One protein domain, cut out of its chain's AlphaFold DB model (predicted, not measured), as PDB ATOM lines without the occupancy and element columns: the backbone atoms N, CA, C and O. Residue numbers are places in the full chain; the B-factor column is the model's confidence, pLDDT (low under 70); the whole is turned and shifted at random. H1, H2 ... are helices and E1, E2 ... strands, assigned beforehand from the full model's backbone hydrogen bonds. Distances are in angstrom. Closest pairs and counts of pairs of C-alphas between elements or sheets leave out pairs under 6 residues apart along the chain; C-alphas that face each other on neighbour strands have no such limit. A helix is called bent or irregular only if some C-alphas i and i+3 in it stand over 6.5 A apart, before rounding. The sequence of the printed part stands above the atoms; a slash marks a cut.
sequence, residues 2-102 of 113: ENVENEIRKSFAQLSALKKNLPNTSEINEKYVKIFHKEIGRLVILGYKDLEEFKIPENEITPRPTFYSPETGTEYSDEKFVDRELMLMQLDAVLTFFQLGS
ATOM      1  N   GLU A   2      47.160  58.146 -43.962       68.38
ATOM      2  CA  GLU A   2      45.845  58.827 -44.013       68.38
ATOM      3  C   GLU A   2      44.729  58.017 -44.714       68.38
ATOM      4  O   GLU A   2      43.585  57.997 -44.268       68.38
ATOM      5  N   ASN A   3      45.071  57.257 -45.763       84.19
ATOM      6  CA  ASN A   3      44.107  56.413 -46.479       84.19
ATOM      7  C   ASN A   3      43.564  55.242 -45.627       84.19
ATOM      8  O   ASN A   3      42.383  54.927 -45.690       84.19
ATOM      9  N   VAL A   4      44.406  54.620 -44.792       90.12
ATOM     10  CA  VAL A   4      44.004  53.465 -43.960       90.12
ATOM     11  C   VAL A   4      43.041  53.904 -42.865       90.12
ATOM     12  O   VAL A   4      42.004  53.281 -42.666       90.12
ATOM     13  N   GLU A   5      43.349  55.013 -42.194       89.44
ATOM     14  CA  GLU A   5      42.487  55.557 -41.146       89.44
ATOM     15  C   GLU A   5      41.117  55.976 -41.696       89.44
ATOM     16  O   GLU A   5      40.086  55.711 -41.075       89.44
ATOM     17  N   ASN A   6      41.081  56.557 -42.899       94.31
ATOM     18  CA  ASN A   6      39.830  56.868 -43.583       94.31
ATOM     19  C   ASN A   6      39.007  55.600 -43.887       94.31
ATOM     20  O   ASN A   6      37.805  55.571 -43.631       94.31
ATOM     21  N   GLU A   7      39.632  54.526 -44.379       94.56
ATOM     22  CA  GLU A   7      38.936  53.260 -44.650       94.56
ATOM     23  C   GLU A   7      38.410  52.575 -43.376       94.56
ATOM     24  O   GLU A   7      37.302  52.029 -43.388       94.56
ATOM     25  N   ILE A   8      39.134  52.672 -42.255       93.62
ATOM     26  CA  ILE A   8      38.647  52.208 -40.945       93.62
ATOM     27  C   ILE A   8      37.402  53.004 -40.540       93.62
ATOM     28  O   ILE A   8      36.363  52.416 -40.234       93.62
ATOM     29  N   ARG A   9      37.463  54.342 -40.606       93.56
ATOM     30  CA  ARG A   9      36.330  55.221 -40.267       93.56
ATOM     31  C   ARG A   9      35.112  54.951 -41.150       93.56
ATOM     32  O   ARG A   9      33.994  54.917 -40.641       93.56
ATOM     33  N   LYS A  10      35.308  54.714 -42.453       95.56
ATOM     34  CA  LYS A  10      34.227  54.323 -43.374       95.56
ATOM     35  C   LYS A  10      33.583  53.004 -42.959       95.56
ATOM     36  O   LYS A  10      32.360  52.944 -42.895       95.56
ATOM     37  N   SER A  11      34.385  51.988 -42.645       96.44
ATOM     38  CA  SER A  11      33.879  50.679 -42.208       96.44
ATOM     39  C   SER A  11      33.066  50.813 -40.917       96.44
ATOM     40  O   SER A  11      31.939  50.330 -40.828       96.44
ATOM     41  N   PHE A  12      33.579  51.572 -39.945       94.69
ATOM     42  CA  PHE A  12      32.884  51.837 -38.686       94.69
ATOM     43  C   PHE A  12      31.568  52.607 -38.884       94.69
ATOM     44  O   PHE A  12      30.545  52.278 -38.277       94.69
ATOM     45  N   ALA A  13      31.563  53.603 -39.774       96.31
ATOM     46  CA  ALA A  13      30.357  54.341 -40.134       96.31
ATOM     47  C   ALA A  13      29.307  53.432 -40.794       96.31
ATOM     48  O   ALA A  13      28.126  53.542 -40.469       96.31
ATOM     49  N   GLN A  14      29.723  52.508 -41.669       97.75
ATOM     50  CA  GLN A  14      28.828  51.529 -42.293       97.75
ATOM     51  C   GLN A  14      28.234  50.560 -41.267       97.75
ATOM     52  O   GLN A  14      27.024  50.358 -41.265       97.75
ATOM     53  N   LEU A  15      29.042  50.021 -40.350       97.94
ATOM     54  CA  LEU A  15      28.569  49.143 -39.271       97.94
ATOM     55  C   LEU A  15      27.585  49.865 -38.335       97.94
ATOM     56  O   LEU A  15      26.521  49.336 -38.007       97.94
ATOM     57  N   SER A  16      27.892  51.110 -37.968       97.12
ATOM     58  CA  SER A  16      27.012  51.948 -37.142       97.12
ATOM     59  C   SER A  16      25.685  52.249 -37.846       97.12
ATOM     60  O   SER A  16      24.610  52.160 -37.244       97.12
ATOM     61  N   ALA A  17      25.743  52.586 -39.137       97.88
ATOM     62  CA  ALA A  17      24.559  52.817 -39.954       97.88
ATOM     63  C   ALA A  17      23.735  51.537 -40.122       97.88
ATOM     64  O   ALA A  17      22.509  51.601 -40.045       97.88
ATOM     65  N   LEU A  18      24.387  50.386 -40.296       98.00
ATOM     66  CA  LEU A  18      23.729  49.090 -40.379       98.00
ATOM     67  C   LEU A  18      22.921  48.822 -39.106       98.00
ATOM     68  O   LEU A  18      21.708  48.674 -39.205       98.00
ATOM     69  N   LYS A  19      23.546  48.889 -37.920       97.44
ATOM     70  CA  LYS A  19      22.859  48.719 -36.623       97.44
ATOM     71  C   LYS A  19      21.630  49.619 -36.490       97.44
ATOM     72  O   LYS A  19      20.556  49.152 -36.118       97.44
ATOM     73  N   LYS A  20      21.775  50.910 -36.808       97.38
ATOM     74  CA  LYS A  20      20.700  51.905 -36.669       97.38
ATOM     75  C   LYS A  20      19.497  51.629 -37.578       97.38
ATOM     76  O   LYS A  20      18.384  52.012 -37.232       97.38
ATOM     77  N   ASN A  21      19.726  51.018 -38.738       97.06
ATOM     78  CA  ASN A  21      18.721  50.878 -39.792       97.06
ATOM     79  C   ASN A  21      18.307  49.423 -40.048       97.06
ATOM     80  O   ASN A  21      17.654  49.147 -41.057       97.06
ATOM     81  N   LEU A  22      18.675  48.487 -39.168       96.56
ATOM     82  CA  LEU A  22      18.180  47.121 -39.268       96.56
ATOM     83  C   LEU A  22      16.646  47.100 -39.151       96.56
ATOM     84  O   LEU A  22      16.092  47.796 -38.291       96.56
ATOM     85  N   PRO A  23      15.955  46.286 -39.970       95.69
ATOM     86  CA  PRO A  23      14.528  46.047 -39.814       95.69
ATOM     87  C   PRO A  23      14.162  45.670 -38.374       95.69
ATOM     88  O   PRO A  23      14.894  44.953 -37.686       95.69
ATOM     89  N   ASN A  24      13.012  46.158 -37.913       95.50
ATOM     90  CA  ASN A  24      12.471  45.795 -36.608       95.50
ATOM     91  C   ASN A  24      11.584  44.544 -36.725       95.50
ATOM     92  O   ASN A  24      10.365  44.620 -36.593       95.50
ATOM     93  N   THR A  25      12.211  43.417 -37.053       95.19
ATOM     94  CA  THR A  25      11.595  42.092 -37.256       95.19
ATOM     95  C   THR A  25      12.291  41.045 -36.383       95.19
ATOM     96  O   THR A  25      13.364  41.315 -35.863       95.19
ATOM     97  N   SER A  26      11.720  39.855 -36.190       94.88
ATOM     98  CA  SER A  26      12.395  38.783 -35.428       94.88
ATOM     99  C   SER A  26      13.658  38.276 -36.127       94.88
ATOM    100  O   SER A  26      14.660  37.979 -35.485       94.88
ATOM    101  N   GLU A  27      13.619  38.243 -37.454       96.06
ATOM    102  CA  GLU A  27      14.672  37.710 -38.310       96.06
ATOM    103  C   GLU A  27      15.194  38.790 -39.259       96.06
ATOM    104  O   GLU A  27      14.456  39.688 -39.685       96.06
ATOM    105  N   ILE A  28      16.467  38.688 -39.624       97.62
ATOM    106  CA  ILE A  28      17.168  39.599 -40.521       97.62
ATOM    107  C   ILE A  28      17.618  38.824 -41.755       97.62
ATOM    108  O   ILE A  28      18.329  37.832 -41.656       97.62
ATOM    109  N   ASN A  29      17.224  39.302 -42.932       97.38
ATOM    110  CA  ASN A  29      17.616  38.700 -44.205       97.38
ATOM    111  C   ASN A  29      19.147  38.722 -44.390       97.38
ATOM    112  O   ASN A  29      19.807  39.722 -44.078       97.38
ATOM    113  N   GLU A  30      19.696  37.653 -44.971       97.75
ATOM    114  CA  GLU A  30      21.132  37.443 -45.195       97.75
ATOM    115  C   GLU A  30      21.836  38.603 -45.916       97.75
ATOM    116  O   GLU A  30      23.040  38.800 -45.747       97.75
ATOM    117  N   LYS A  31      21.112  39.432 -46.682       97.31
ATOM    118  CA  LYS A  31      21.686  40.616 -47.334       97.31
ATOM    119  C   LYS A  31      22.361  41.565 -46.339       97.31
ATOM    120  O   LYS A  31      23.381  42.165 -46.669       97.31
ATOM    121  N   TYR A  32      21.824  41.694 -45.124       98.19
ATOM    122  CA  TYR A  32      22.412  42.535 -44.079       98.19
ATOM    123  C   TYR A  32      23.630  41.866 -43.436       98.19
ATOM    124  O   TYR A  32      24.614  42.549 -43.148       98.19
ATOM    125  N   VAL A  33      23.605  40.537 -43.294       97.94
ATOM    126  CA  VAL A  33      24.753  39.746 -42.827       97.94
ATOM    127  C   VAL A  33      25.923  39.874 -43.800       97.94
ATOM    128  O   VAL A  33      27.045  40.138 -43.383       97.94
ATOM    129  N   LYS A  34      25.658  39.823 -45.110       98.06
ATOM    130  CA  LYS A  34      26.670  40.036 -46.156       98.06
ATOM    131  C   LYS A  34      27.319  41.421 -46.073       98.06
ATOM    132  O   LYS A  34      28.527  41.538 -46.267       98.06
ATOM    133  N   ILE A  35      26.544  42.469 -45.772       98.00
ATOM    134  CA  ILE A  35      27.089  43.821 -45.548       98.00
ATOM    135  C   ILE A  35      27.996  43.822 -44.315       98.00
ATOM    136  O   ILE A  35      29.117  44.321 -44.387       98.00
ATOM    137  N   PHE A  36      27.546  43.225 -43.211       98.44
ATOM    138  CA  PHE A  36      28.338  43.099 -41.990       98.44
ATOM    139  C   PHE A  36      29.655  42.347 -42.231       98.44
ATOM    140  O   PHE A  36      30.729  42.910 -42.019       98.44
ATOM    141  N   HIS A  37      29.599  41.125 -42.767       98.38
ATOM    142  CA  HIS A  37      30.777  40.307 -43.071       98.38
ATOM    143  C   HIS A  37      31.757  41.000 -44.021       98.38
ATOM    144  O   HIS A  37      32.967  40.849 -43.859       98.38
ATOM    145  N   LYS A  38      31.259  41.771 -44.999       98.12
ATOM    146  CA  LYS A  38      32.100  42.551 -45.916       98.12
ATOM    147  C   LYS A  38      32.927  43.596 -45.171       98.12
ATOM    148  O   LYS A  38      34.120  43.730 -45.440       98.12
ATOM    149  N   GLU A  39      32.311  44.345 -44.262       97.94
ATOM    150  CA  GLU A  39      33.020  45.383 -43.511       97.94
ATOM    151  C   GLU A  39      33.974  44.771 -42.471       97.94
ATOM    152  O   GLU A  39      35.096  45.257 -42.336       97.94
ATOM    153  N   ILE A  40      33.613  43.641 -41.846       97.94
ATOM    154  CA  ILE A  40      34.552  42.845 -41.035       97.94
ATOM    155  C   ILE A  40      35.757  42.406 -41.870       97.94
ATOM    156  O   ILE A  40      36.896  42.657 -41.484       97.94
ATOM    157  N   GLY A  41      35.527  41.836 -43.056       97.38
ATOM    158  CA  GLY A  41      36.602  41.429 -43.959       97.38
ATOM    159  C   GLY A  41      37.514  42.594 -44.355       97.38
ATOM    160  O   GLY A  41      38.735  42.432 -44.393       97.38
ATOM    161  N   ARG A  42      36.956  43.792 -44.584       96.75
ATOM    162  CA  ARG A  42      37.760  44.996 -44.843       96.75
ATOM    163  C   ARG A  42      38.648  45.334 -43.648       96.75
ATOM    164  O   ARG A  42      39.837  45.572 -43.835       96.75
ATOM    165  N   LEU A  43      38.104  45.329 -42.434       95.88
ATOM    166  CA  LEU A  43      38.865  45.635 -41.220       95.88
ATOM    167  C   LEU A  43      39.958  44.591 -40.935       95.88
ATOM    168  O   LEU A  43      41.074  44.965 -40.573       95.88
ATOM    169  N   VAL A  44      39.687  43.307 -41.186       95.44
ATOM    170  CA  VAL A  44      40.677  42.221 -41.091       95.44
ATOM    171  C   VAL A  44      41.848  42.456 -42.048       95.44
ATOM    172  O   VAL A  44      43.006  42.383 -41.633       95.44
ATOM    173  N   ILE A  45      41.570  42.818 -43.308       95.50
ATOM    174  CA  ILE A  45      42.605  43.164 -44.302       95.50
ATOM    175  C   ILE A  45      43.443  44.369 -43.844       95.50
ATOM    176  O   ILE A  45      44.644  44.419 -44.104       95.50
ATOM    177  N   LEU A  46      42.832  45.323 -43.135       93.44
ATOM    178  CA  LEU A  46      43.499  46.515 -42.600       93.44
ATOM    179  C   LEU A  46      44.291  46.258 -41.302       93.44
ATOM    180  O   LEU A  46      44.906  47.187 -40.784       93.44
ATOM    181  N   GLY A  47      44.315  45.018 -40.801       91.62
ATOM    182  CA  GLY A  47      45.164  44.594 -39.684       91.62
ATOM    183  C   GLY A  47      44.418  44.150 -38.426       91.62
ATOM    184  O   GLY A  47      45.060  43.647 -37.507       91.62
ATOM    185  N   TYR A  48      43.089  44.262 -38.383       92.69
ATOM    186  CA  TYR A  48      42.268  43.847 -37.239       92.69
ATOM    187  C   TYR A  48      41.846  42.378 -37.363       92.69
ATOM    188  O   TYR A  48      40.667  42.071 -37.530       92.69
ATOM    189  N   LYS A  49      42.820  41.464 -37.349       90.31
ATOM    190  CA  LYS A  49      42.597  40.035 -37.639       90.31
ATOM    191  C   LYS A  49      41.606  39.358 -36.692       90.31
ATOM    192  O   LYS A  49      40.830  38.524 -37.147       90.31
ATOM    193  N   ASP A  50      41.592  39.769 -35.431       90.25
ATOM    194  CA  ASP A  50      40.735  39.185 -34.394       90.25
ATOM    195  C   ASP A  50      39.243  39.463 -34.645       90.25
ATOM    196  O   ASP A  50      38.378  38.787 -34.100       90.25
ATOM    197  N   LEU A  51      38.910  40.418 -35.528       94.31
ATOM    198  CA  LEU A  51      37.513  40.707 -35.854       94.31
ATOM    199  C   LEU A  51      36.824  39.603 -36.657       94.31
ATOM    200  O   LEU A  51      35.598  39.607 -36.751       94.31
ATOM    201  N   GLU A  52      37.584  38.668 -37.230       95.31
ATOM    202  CA  GLU A  52      37.021  37.503 -37.914       95.31
ATOM    203  C   GLU A  52      36.127  36.678 -36.968       95.31
ATOM    204  O   GLU A  52      35.118  36.131 -37.410       95.31
ATOM    205  N   GLU A  53      36.429  36.670 -35.662       94.38
ATOM    206  CA  GLU A  53      35.655  35.969 -34.625       94.38
ATOM    207  C   GLU A  53      34.251  36.552 -34.407       94.38
ATOM    208  O   GLU A  53      33.365  35.857 -33.915       94.38
ATOM    209  N   PHE A  54      34.012  37.804 -34.810       95.81
ATOM    210  CA  PHE A  54      32.690  38.432 -34.713       95.81
ATOM    211  C   PHE A  54      31.779  38.113 -35.901       95.81
ATOM    212  O   PHE A  54      30.628  38.558 -35.943       95.81
ATOM    213  N   LYS A  55      32.256  37.373 -36.909       97.44
ATOM    214  CA  LYS A  55      31.385  36.953 -38.007       97.44
ATOM    215  C   LYS A  55      30.295  36.023 -37.490       97.44
ATOM    216  O   LYS A  55      30.545  35.085 -36.746       97.44
ATOM    217  N   ILE A  56      29.079  36.256 -37.974       98.12
ATOM    218  CA  ILE A  56      27.973  35.313 -37.802       98.12
ATOM    219  C   ILE A  56      28.342  34.004 -38.519       98.12
ATOM    220  O   ILE A  56      28.653  34.072 -39.712       98.12
ATOM    221  N   PRO A  57      28.319  32.850 -37.831       97.25
ATOM    222  CA  PRO A  57      28.583  31.555 -38.449       97.25
ATOM    223  C   PRO A  57      27.554  31.200 -39.532       97.25
ATOM    224  O   PRO A  57      26.365  31.458 -39.379       97.25
ATOM    225  N   GLU A  58      27.989  30.553 -40.616       95.81
ATOM    226  CA  GLU A  58      27.113  30.199 -41.750       95.81
ATOM    227  C   GLU A  58      25.953  29.265 -41.366       95.81
ATOM    228  O   GLU A  58      24.900  29.291 -41.997       95.81
ATOM    229  N   ASN A  59      26.122  28.448 -40.323       96.56
ATOM    230  CA  ASN A  59      25.072  27.562 -39.815       96.56
ATOM    231  C   ASN A  59      23.950  28.309 -39.073       96.56
ATOM    232  O   ASN A  59      22.898  27.717 -38.863       96.56
ATOM    233  N   GLU A  60      24.162  29.573 -38.702       97.81
ATOM    234  CA  GLU A  60      23.146  30.458 -38.111       97.81
ATOM    235  C   GLU A  60      22.371  31.243 -39.189       97.81
ATOM    236  O   GLU A  60      21.460  32.008 -38.880       97.81
ATOM    237  N   ILE A  61      22.747  31.092 -40.467       97.81
ATOM    238  CA  ILE A  61      22.132  31.776 -41.609       97.81
ATOM    239  C   ILE A  61      21.291  30.754 -42.379       97.81
ATOM    240  O   ILE A  61      21.753  30.107 -43.328       97.81
ATOM    241  N   THR A  62      20.041  30.583 -41.961       97.12
ATOM    242  CA  THR A  62      19.181  29.483 -42.411       97.12
ATOM    243  C   THR A  62      17.948  29.969 -43.171       97.12
ATOM    244  O   THR A  62      17.426  31.049 -42.896       97.12
ATOM    245  N   PRO A  63      17.436  29.180 -44.129       96.56
ATOM    246  CA  PRO A  63      16.076  29.353 -44.626       96.56
ATOM    247  C   PRO A  63      15.057  29.267 -43.491       96.56
ATOM    248  O   PRO A  63      15.236  28.479 -42.561       96.56
ATOM    249  N   ARG A  64      13.955  30.008 -43.596       92.12
ATOM    250  CA  ARG A  64      12.838  29.877 -42.653       92.12
ATOM    251  C   ARG A  64      11.789  28.902 -43.192       92.12
ATOM    252  O   ARG A  64      11.595  28.848 -44.410       92.12
ATOM    253  N   PRO A  65      11.084  28.164 -42.325       91.69
ATOM    254  CA  PRO A  65       9.947  27.358 -42.746       91.69
ATOM    255  C   PRO A  65       8.823  28.267 -43.265       91.69
ATOM    256  O   PRO A  65       8.445  29.243 -42.615       91.69
ATOM    257  N   THR A  66       8.290  27.963 -44.444       93.50
ATOM    258  CA  THR A  66       7.205  28.728 -45.087       93.50
ATOM    259  C   THR A  66       5.873  27.996 -45.024       93.50
ATOM    260  O   THR A  66       4.828  28.634 -44.896       93.50
ATOM    261  N   PHE A  67       5.904  26.667 -45.090       92.06
ATOM    262  CA  PHE A  67       4.718  25.823 -45.083       92.06
ATOM    263  C   PHE A  67       5.040  24.449 -44.491       92.06
ATOM    264  O   PHE A  67       6.151  23.943 -44.638       92.06
ATOM    265  N   TYR A  68       4.066  23.841 -43.816       94.00
ATOM    266  CA  TYR A  68       4.165  22.474 -43.316       94.00
ATOM    267  C   TYR A  68       2.969  21.655 -43.796       94.00
ATOM    268  O   TYR A  68       1.820  22.045 -43.583       94.00
ATOM    269  N   SER A  69       3.254  20.489 -44.373       93.81
ATOM    270  CA  SER A  69       2.269  19.463 -44.707       93.81
ATOM    271  C   SER A  69       2.714  18.106 -44.154       93.81
ATOM    272  O   SER A  69       3.880  17.736 -44.315       93.81
ATOM    273  N   PRO A  70       1.807  17.312 -43.552       93.25
ATOM    274  CA  PRO A  70       2.125  15.951 -43.117       93.25
ATOM    275  C   PRO A  70       2.602  15.024 -44.245       93.25
ATOM    276  O   PRO A  70       3.335  14.077 -43.977       93.25
ATOM    277  N   GLU A  71       2.193  15.279 -45.493       94.56
ATOM    278  CA  GLU A  71       2.501  14.417 -46.643       94.56
ATOM    279  C   GLU A  71       3.837  14.766 -47.311       94.56
ATOM    280  O   GLU A  71       4.545  13.876 -47.777       94.56
ATOM    281  N   THR A  72       4.190  16.056 -47.362       89.75
ATOM    282  CA  THR A  72       5.358  16.561 -48.110       89.75
ATOM    283  C   THR A  72       6.463  17.130 -47.220       89.75
ATOM    284  O   THR A  72       7.565  17.386 -47.702       89.75
ATOM    285  N   GLY A  73       6.217  17.281 -45.917       93.69
ATOM    286  CA  GLY A  73       7.172  17.826 -44.957       93.69
ATOM    287  C   GLY A  73       7.129  19.352 -44.860       93.69
ATOM    288  O   GLY A  73       6.099  19.986 -45.083       93.69
ATOM    289  N   THR A  74       8.253  19.941 -44.442       94.50
ATOM    290  CA  THR A  74       8.398  21.397 -44.291       94.50
ATOM    291  C   THR A  74       9.004  21.987 -45.555       94.50
ATOM    292  O   THR A  74      10.087  21.572 -45.968       94.50
ATOM    293  N   GLU A  75       8.330  22.965 -46.142       94.50
ATOM    294  CA  GLU A  75       8.883  23.811 -47.194       94.50
ATOM    295  C   GLU A  75       9.622  24.991 -46.566       94.50
ATOM    296  O   GLU A  75       9.235  25.503 -45.511       94.50
ATOM    297  N   TYR A  76      10.695  25.420 -47.222       94.69
ATOM    298  CA  TYR A  76      11.571  26.482 -46.746       94.69
ATOM    299  C   TYR A  76      11.632  27.620 -47.760       94.69
ATOM    300  O   TYR A  76      11.401  27.424 -48.952       94.69
ATOM    301  N   SER A  77      11.954  28.819 -47.285       93.75
ATOM    302  CA  SER A  77      12.176  29.980 -48.144       93.75
ATOM    303  C   SER A  77      13.439  29.845 -48.997       93.75
ATOM    304  O   SER A  77      14.431  29.270 -48.562       93.75
ATOM    305  N   ASP A  78      13.446  30.482 -50.169       94.31
ATOM    306  CA  ASP A  78      14.671  30.626 -50.972       94.31
ATOM    307  C   ASP A  78      15.688  31.567 -50.304       94.31
ATOM    308  O   ASP A  78      16.901  31.385 -50.403       94.31
ATOM    309  N   GLU A  79      15.189  32.596 -49.614       95.38
ATOM    310  CA  GLU A  79      16.015  33.526 -48.850       95.38
ATOM    311  C   GLU A  79      16.456  32.912 -47.520       95.38
ATOM    312  O   GLU A  79      15.717  32.146 -46.896       95.38
ATOM    313  N   LYS A  80      17.640  33.312 -47.054       98.00
ATOM    314  CA  LYS A  80      18.152  32.950 -45.733       98.00
ATOM    315  C   LYS A  80      18.068  34.117 -44.765       98.00
ATOM    316  O   LYS A  80      18.126  35.288 -45.156       98.00
ATOM    317  N   PHE A  81      17.968  33.779 -43.494       97.94
ATOM    318  CA  PHE A  81      17.787  34.719 -42.408       97.94
ATOM    319  C   PHE A  81      18.676  34.345 -41.226       97.94
ATOM    320  O   PHE A  81      19.142  33.217 -41.122       97.94
ATOM    321  N   VAL A  82      18.911  35.317 -40.353       97.94
ATOM    322  CA  VAL A  82      19.529  35.134 -39.040       97.94
ATOM    323  C   VAL A  82      18.632  35.762 -37.982       97.94
ATOM    324  O   VAL A  82      17.953  36.757 -38.259       97.94
ATOM    325  N   ASP A  83      18.668  35.240 -36.763       97.62
ATOM    326  CA  ASP A  83      18.027  35.884 -35.623       97.62
ATOM    327  C   ASP A  83      18.513  37.327 -35.451       97.62
ATOM    328  O   ASP A  83      19.714  37.631 -35.455       97.62
ATOM    329  N   ARG A  84      17.565  38.255 -35.273       97.25
ATOM    330  CA  ARG A  84      17.888  39.678 -35.108       97.25
ATOM    331  C   ARG A  84      18.753  39.929 -33.882       97.25
ATOM    332  O   ARG A  84      19.616  40.805 -33.921       97.25
ATOM    333  N   GLU A  85      18.511  39.193 -32.807       97.62
ATOM    334  CA  GLU A  85      19.269  39.321 -31.564       97.62
ATOM    335  C   GLU A  85      20.737  38.951 -31.774       97.62
ATOM    336  O   GLU A  85      21.612  39.719 -31.376       97.62
ATOM    337  N   LEU A  86      21.010  37.860 -32.496       98.00
ATOM    338  CA  LEU A  86      22.367  37.462 -32.864       98.00
ATOM    339  C   LEU A  86      23.045  38.529 -33.735       98.00
ATOM    340  O   LEU A  86      24.176  38.930 -33.455       98.00
ATOM    341  N   MET A  87      22.345  39.052 -34.747       98.00
ATOM    342  CA  MET A  87      22.872  40.125 -35.598       98.00
ATOM    343  C   MET A  87      23.234  41.384 -34.795       98.00
ATOM    344  O   MET A  87      24.299  41.970 -34.994       98.00
ATOM    345  N   LEU A  88      22.353  41.812 -33.887       98.00
ATOM    346  CA  LEU A  88      22.602  42.972 -33.035       98.00
ATOM    347  C   LEU A  88      23.732  42.727 -32.043       98.00
ATOM    348  O   LEU A  88      24.569  43.606 -31.873       98.00
ATOM    349  N   MET A  89      23.787  41.545 -31.432       97.75
ATOM    350  CA  MET A  89      24.855  41.177 -30.508       97.75
ATOM    351  C   MET A  89      26.227  41.284 -31.181       97.75
ATOM    352  O   MET A  89      27.139  41.872 -30.604       97.75
ATOM    353  N   GLN A  90      26.368  40.789 -32.416       98.00
ATOM    354  CA  GLN A  90      27.638  40.862 -33.145       98.00
ATOM    355  C   GLN A  90      28.002  42.291 -33.562       98.00
ATOM    356  O   GLN A  90      29.152  42.709 -33.422       98.00
ATOM    357  N   LEU A  91      27.025  43.080 -34.022       97.75
ATOM    358  CA  LEU A  91      27.243  44.503 -34.295       97.75
ATOM    359  C   LEU A  91      27.702  45.253 -33.040       97.75
ATOM    360  O   LEU A  91      28.628  46.059 -33.109       97.75
ATOM    361  N   ASP A  92      27.083  44.971 -31.898       96.94
ATOM    362  CA  ASP A  92      27.395  45.623 -30.629       96.94
ATOM    363  C   ASP A  92      28.775  45.231 -30.127       96.94
ATOM    364  O   ASP A  92      29.530  46.108 -29.712       96.94
ATOM    365  N   ALA A  93      29.140  43.955 -30.239       95.38
ATOM    366  CA  ALA A  93      30.460  43.464 -29.872       95.38
ATOM    367  C   ALA A  93      31.566  44.168 -30.673       95.38
ATOM    368  O   ALA A  93      32.504  44.711 -30.086       95.38
ATOM    369  N   VAL A  94      31.420  44.255 -31.999       95.50
ATOM    370  CA  VAL A  94      32.406  44.912 -32.873       95.50
ATOM    371  C   VAL A  94      32.493  46.407 -32.585       95.50
ATOM    372  O   VAL A  94      33.587  46.948 -32.442       95.50
ATOM    373  N   LEU A  95      31.355  47.100 -32.482       94.38
ATOM    374  CA  LEU A  95      31.352  48.538 -32.203       94.38
ATOM    375  C   LEU A  95      31.958  48.840 -30.823       94.38
ATOM    376  O   LEU A  95      32.718  49.800 -30.689       94.38
ATOM    377  N   THR A  96      31.682  47.994 -29.828       92.81
ATOM    378  CA  THR A  96      32.243  48.106 -28.474       92.81
ATOM    379  C   THR A  96      33.745  47.834 -28.463       92.81
ATOM    380  O   THR A  96      34.481  48.566 -27.807       92.81
ATOM    381  N   PHE A  97      34.236  46.851 -29.225       91.19
ATOM    382  CA  PHE A  97      35.670  46.566 -29.346       91.19
ATOM    383  C   PHE A  97      36.469  47.816 -29.747       91.19
ATOM    384  O   PHE A  97      37.481  48.146 -29.128       91.19
ATOM    385  N   PHE A  98      35.975  48.571 -30.731       86.81
ATOM    386  CA  PHE A  98      36.612  49.823 -31.150       86.81
ATOM    387  C   PHE A  98      36.477  50.957 -30.126       86.81
ATOM    388  O   PHE A  98      37.382  51.784 -30.029       86.81
ATOM    389  N   GLN A  99      35.386  51.005 -29.356       85.50
ATOM    390  CA  GLN A  99      35.232  51.977 -28.267       85.50
ATOM    391  C   GLN A  99      36.242  51.704 -27.147       85.50
ATOM    392  O   GLN A  99      36.986  52.604 -26.758       85.50
ATOM    393  N   LEU A 100      36.354  50.448 -26.708       82.94
ATOM    394  CA  LEU A 100      37.308  50.025 -25.681       82.94
ATOM    395  C   LEU A 100      38.765  50.259 -26.096       82.94
ATOM    396  O   LEU A 100      39.575  50.661 -25.271       82.94
ATOM    397  N   GLY A 101      39.102  50.073 -27.376       70.12
ATOM    398  CA  GLY A 101      40.445  50.360 -27.893       70.12
ATOM    399  C   GLY A 101      40.840  51.844 -27.855       70.12
ATOM    400  O   GLY A 101      42.025  52.163 -27.952       70.12
ATOM    401  N   SER A 102      39.870  52.754 -27.712       58.88
ATOM    402  CA  SER A 102      40.104  54.202 -27.615       58.88
ATOM    403  C   SER A 102      40.210  54.726 -26.177       58.88
ATOM    404  O   SER A 102      40.707  55.834 -25.968       58.88
TER     405      SER A 102
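AT A GLANCE: This is residues 2 to 102 of the 113 residues of an uncharacterized protein of Candidatus Buchananbacteria bacterium RIFCSPLOWO2_02_FULL_46_11b (UniProt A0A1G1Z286). Four helices, H1 to H4, pack roughly side by side in one body, and a twisted hairpin of two strands, E2 and E3, reaches away from one end of it like an arm. The short strand E1 pairs with the end of E3 where that arm meets the helices. The printed part has 101 residues, with four named helices and three named strands in the order H1 E1 H2 H3 E2 E3 H4; the sheet runs E1 E3 E2, antiparallel throughout, and the class is mixed, helices and strands. The whole is loose, with a radius of gyration of the C-alphas of 16.2 A, and spans 61 by 24 by 20 A, the arm making much of the length.

IN THESE COORDINATES: H1, residues 2 to 21, begins at C-alpha 2 (45.845, 58.827, -44.013) and is 28.6 A long. E1 is residues 27 to 29, and H2, residues 30 to 45, is 22.2 A long. H3 is residues 49 to 54; it is neither bent nor irregular, but only just: C-alphas 49 and 52 are 6.1 A apart. E2, residues 62 to 69, is 19.8 A long and bends by 58 degrees at residue 66. E3, residues 73 to 83, is 23.0 A long and bends by 93 degrees at residue 79. H4, residues 84 to 100, is 23.9 A long and ends at C-alpha 100 (37.308, 50.025, -25.681).

HOW THE PARTS SIT: H1 touches H2 at a shallow tilt of 22 degrees, opposite ways, the closest C-alphas being those of Ser 11 and Glu 39, 5.5 A apart. H1 touches H4 with residues 12 to 19 alone, at a tilt of 35.1 degrees that is only just steep, opposite ways; the closest C-alphas, of Lys 19 and Leu 91, are 6.5 A apart. H2 and H3 form a helical hairpin, the C-alphas of Val 44 and Leu 51 being closest at 6.3 A. H3 touches H4, closest at the C-alphas of Phe 54 and Gln 90, 5.8 A. H1 and H3 are apart. E1, H2, H3 and E2 form a split strand-helix-strand unit, two strands running the same way with E3 between them, and its crossover is right-handed. The strongly twisted sheet has staggered pairing: E3 pairs with E2 over residues 73 to 81, with N 66 and O 75 at 2.8 A, and with E1 over residues 81 to 83, with N 28 and O 82 at 2.8 A. H2 only grazes the sheet with residues 30 to 33, and H4 with residues 84 to 88. In H1, H2 and H4 every O i to N i+4 pair is within hydrogen-bond range; in H3 0 of 2 are, but 3 of 3 O i to N i+3 pairs are.

THE WHOLE: The C-alphas farthest apart, of Glu 2 and Glu 71, are 62.1 A apart. The printed part has no cut and no long link. The mean pLDDT of the printed part is 94.4, and residues 2 and 102 are under 70.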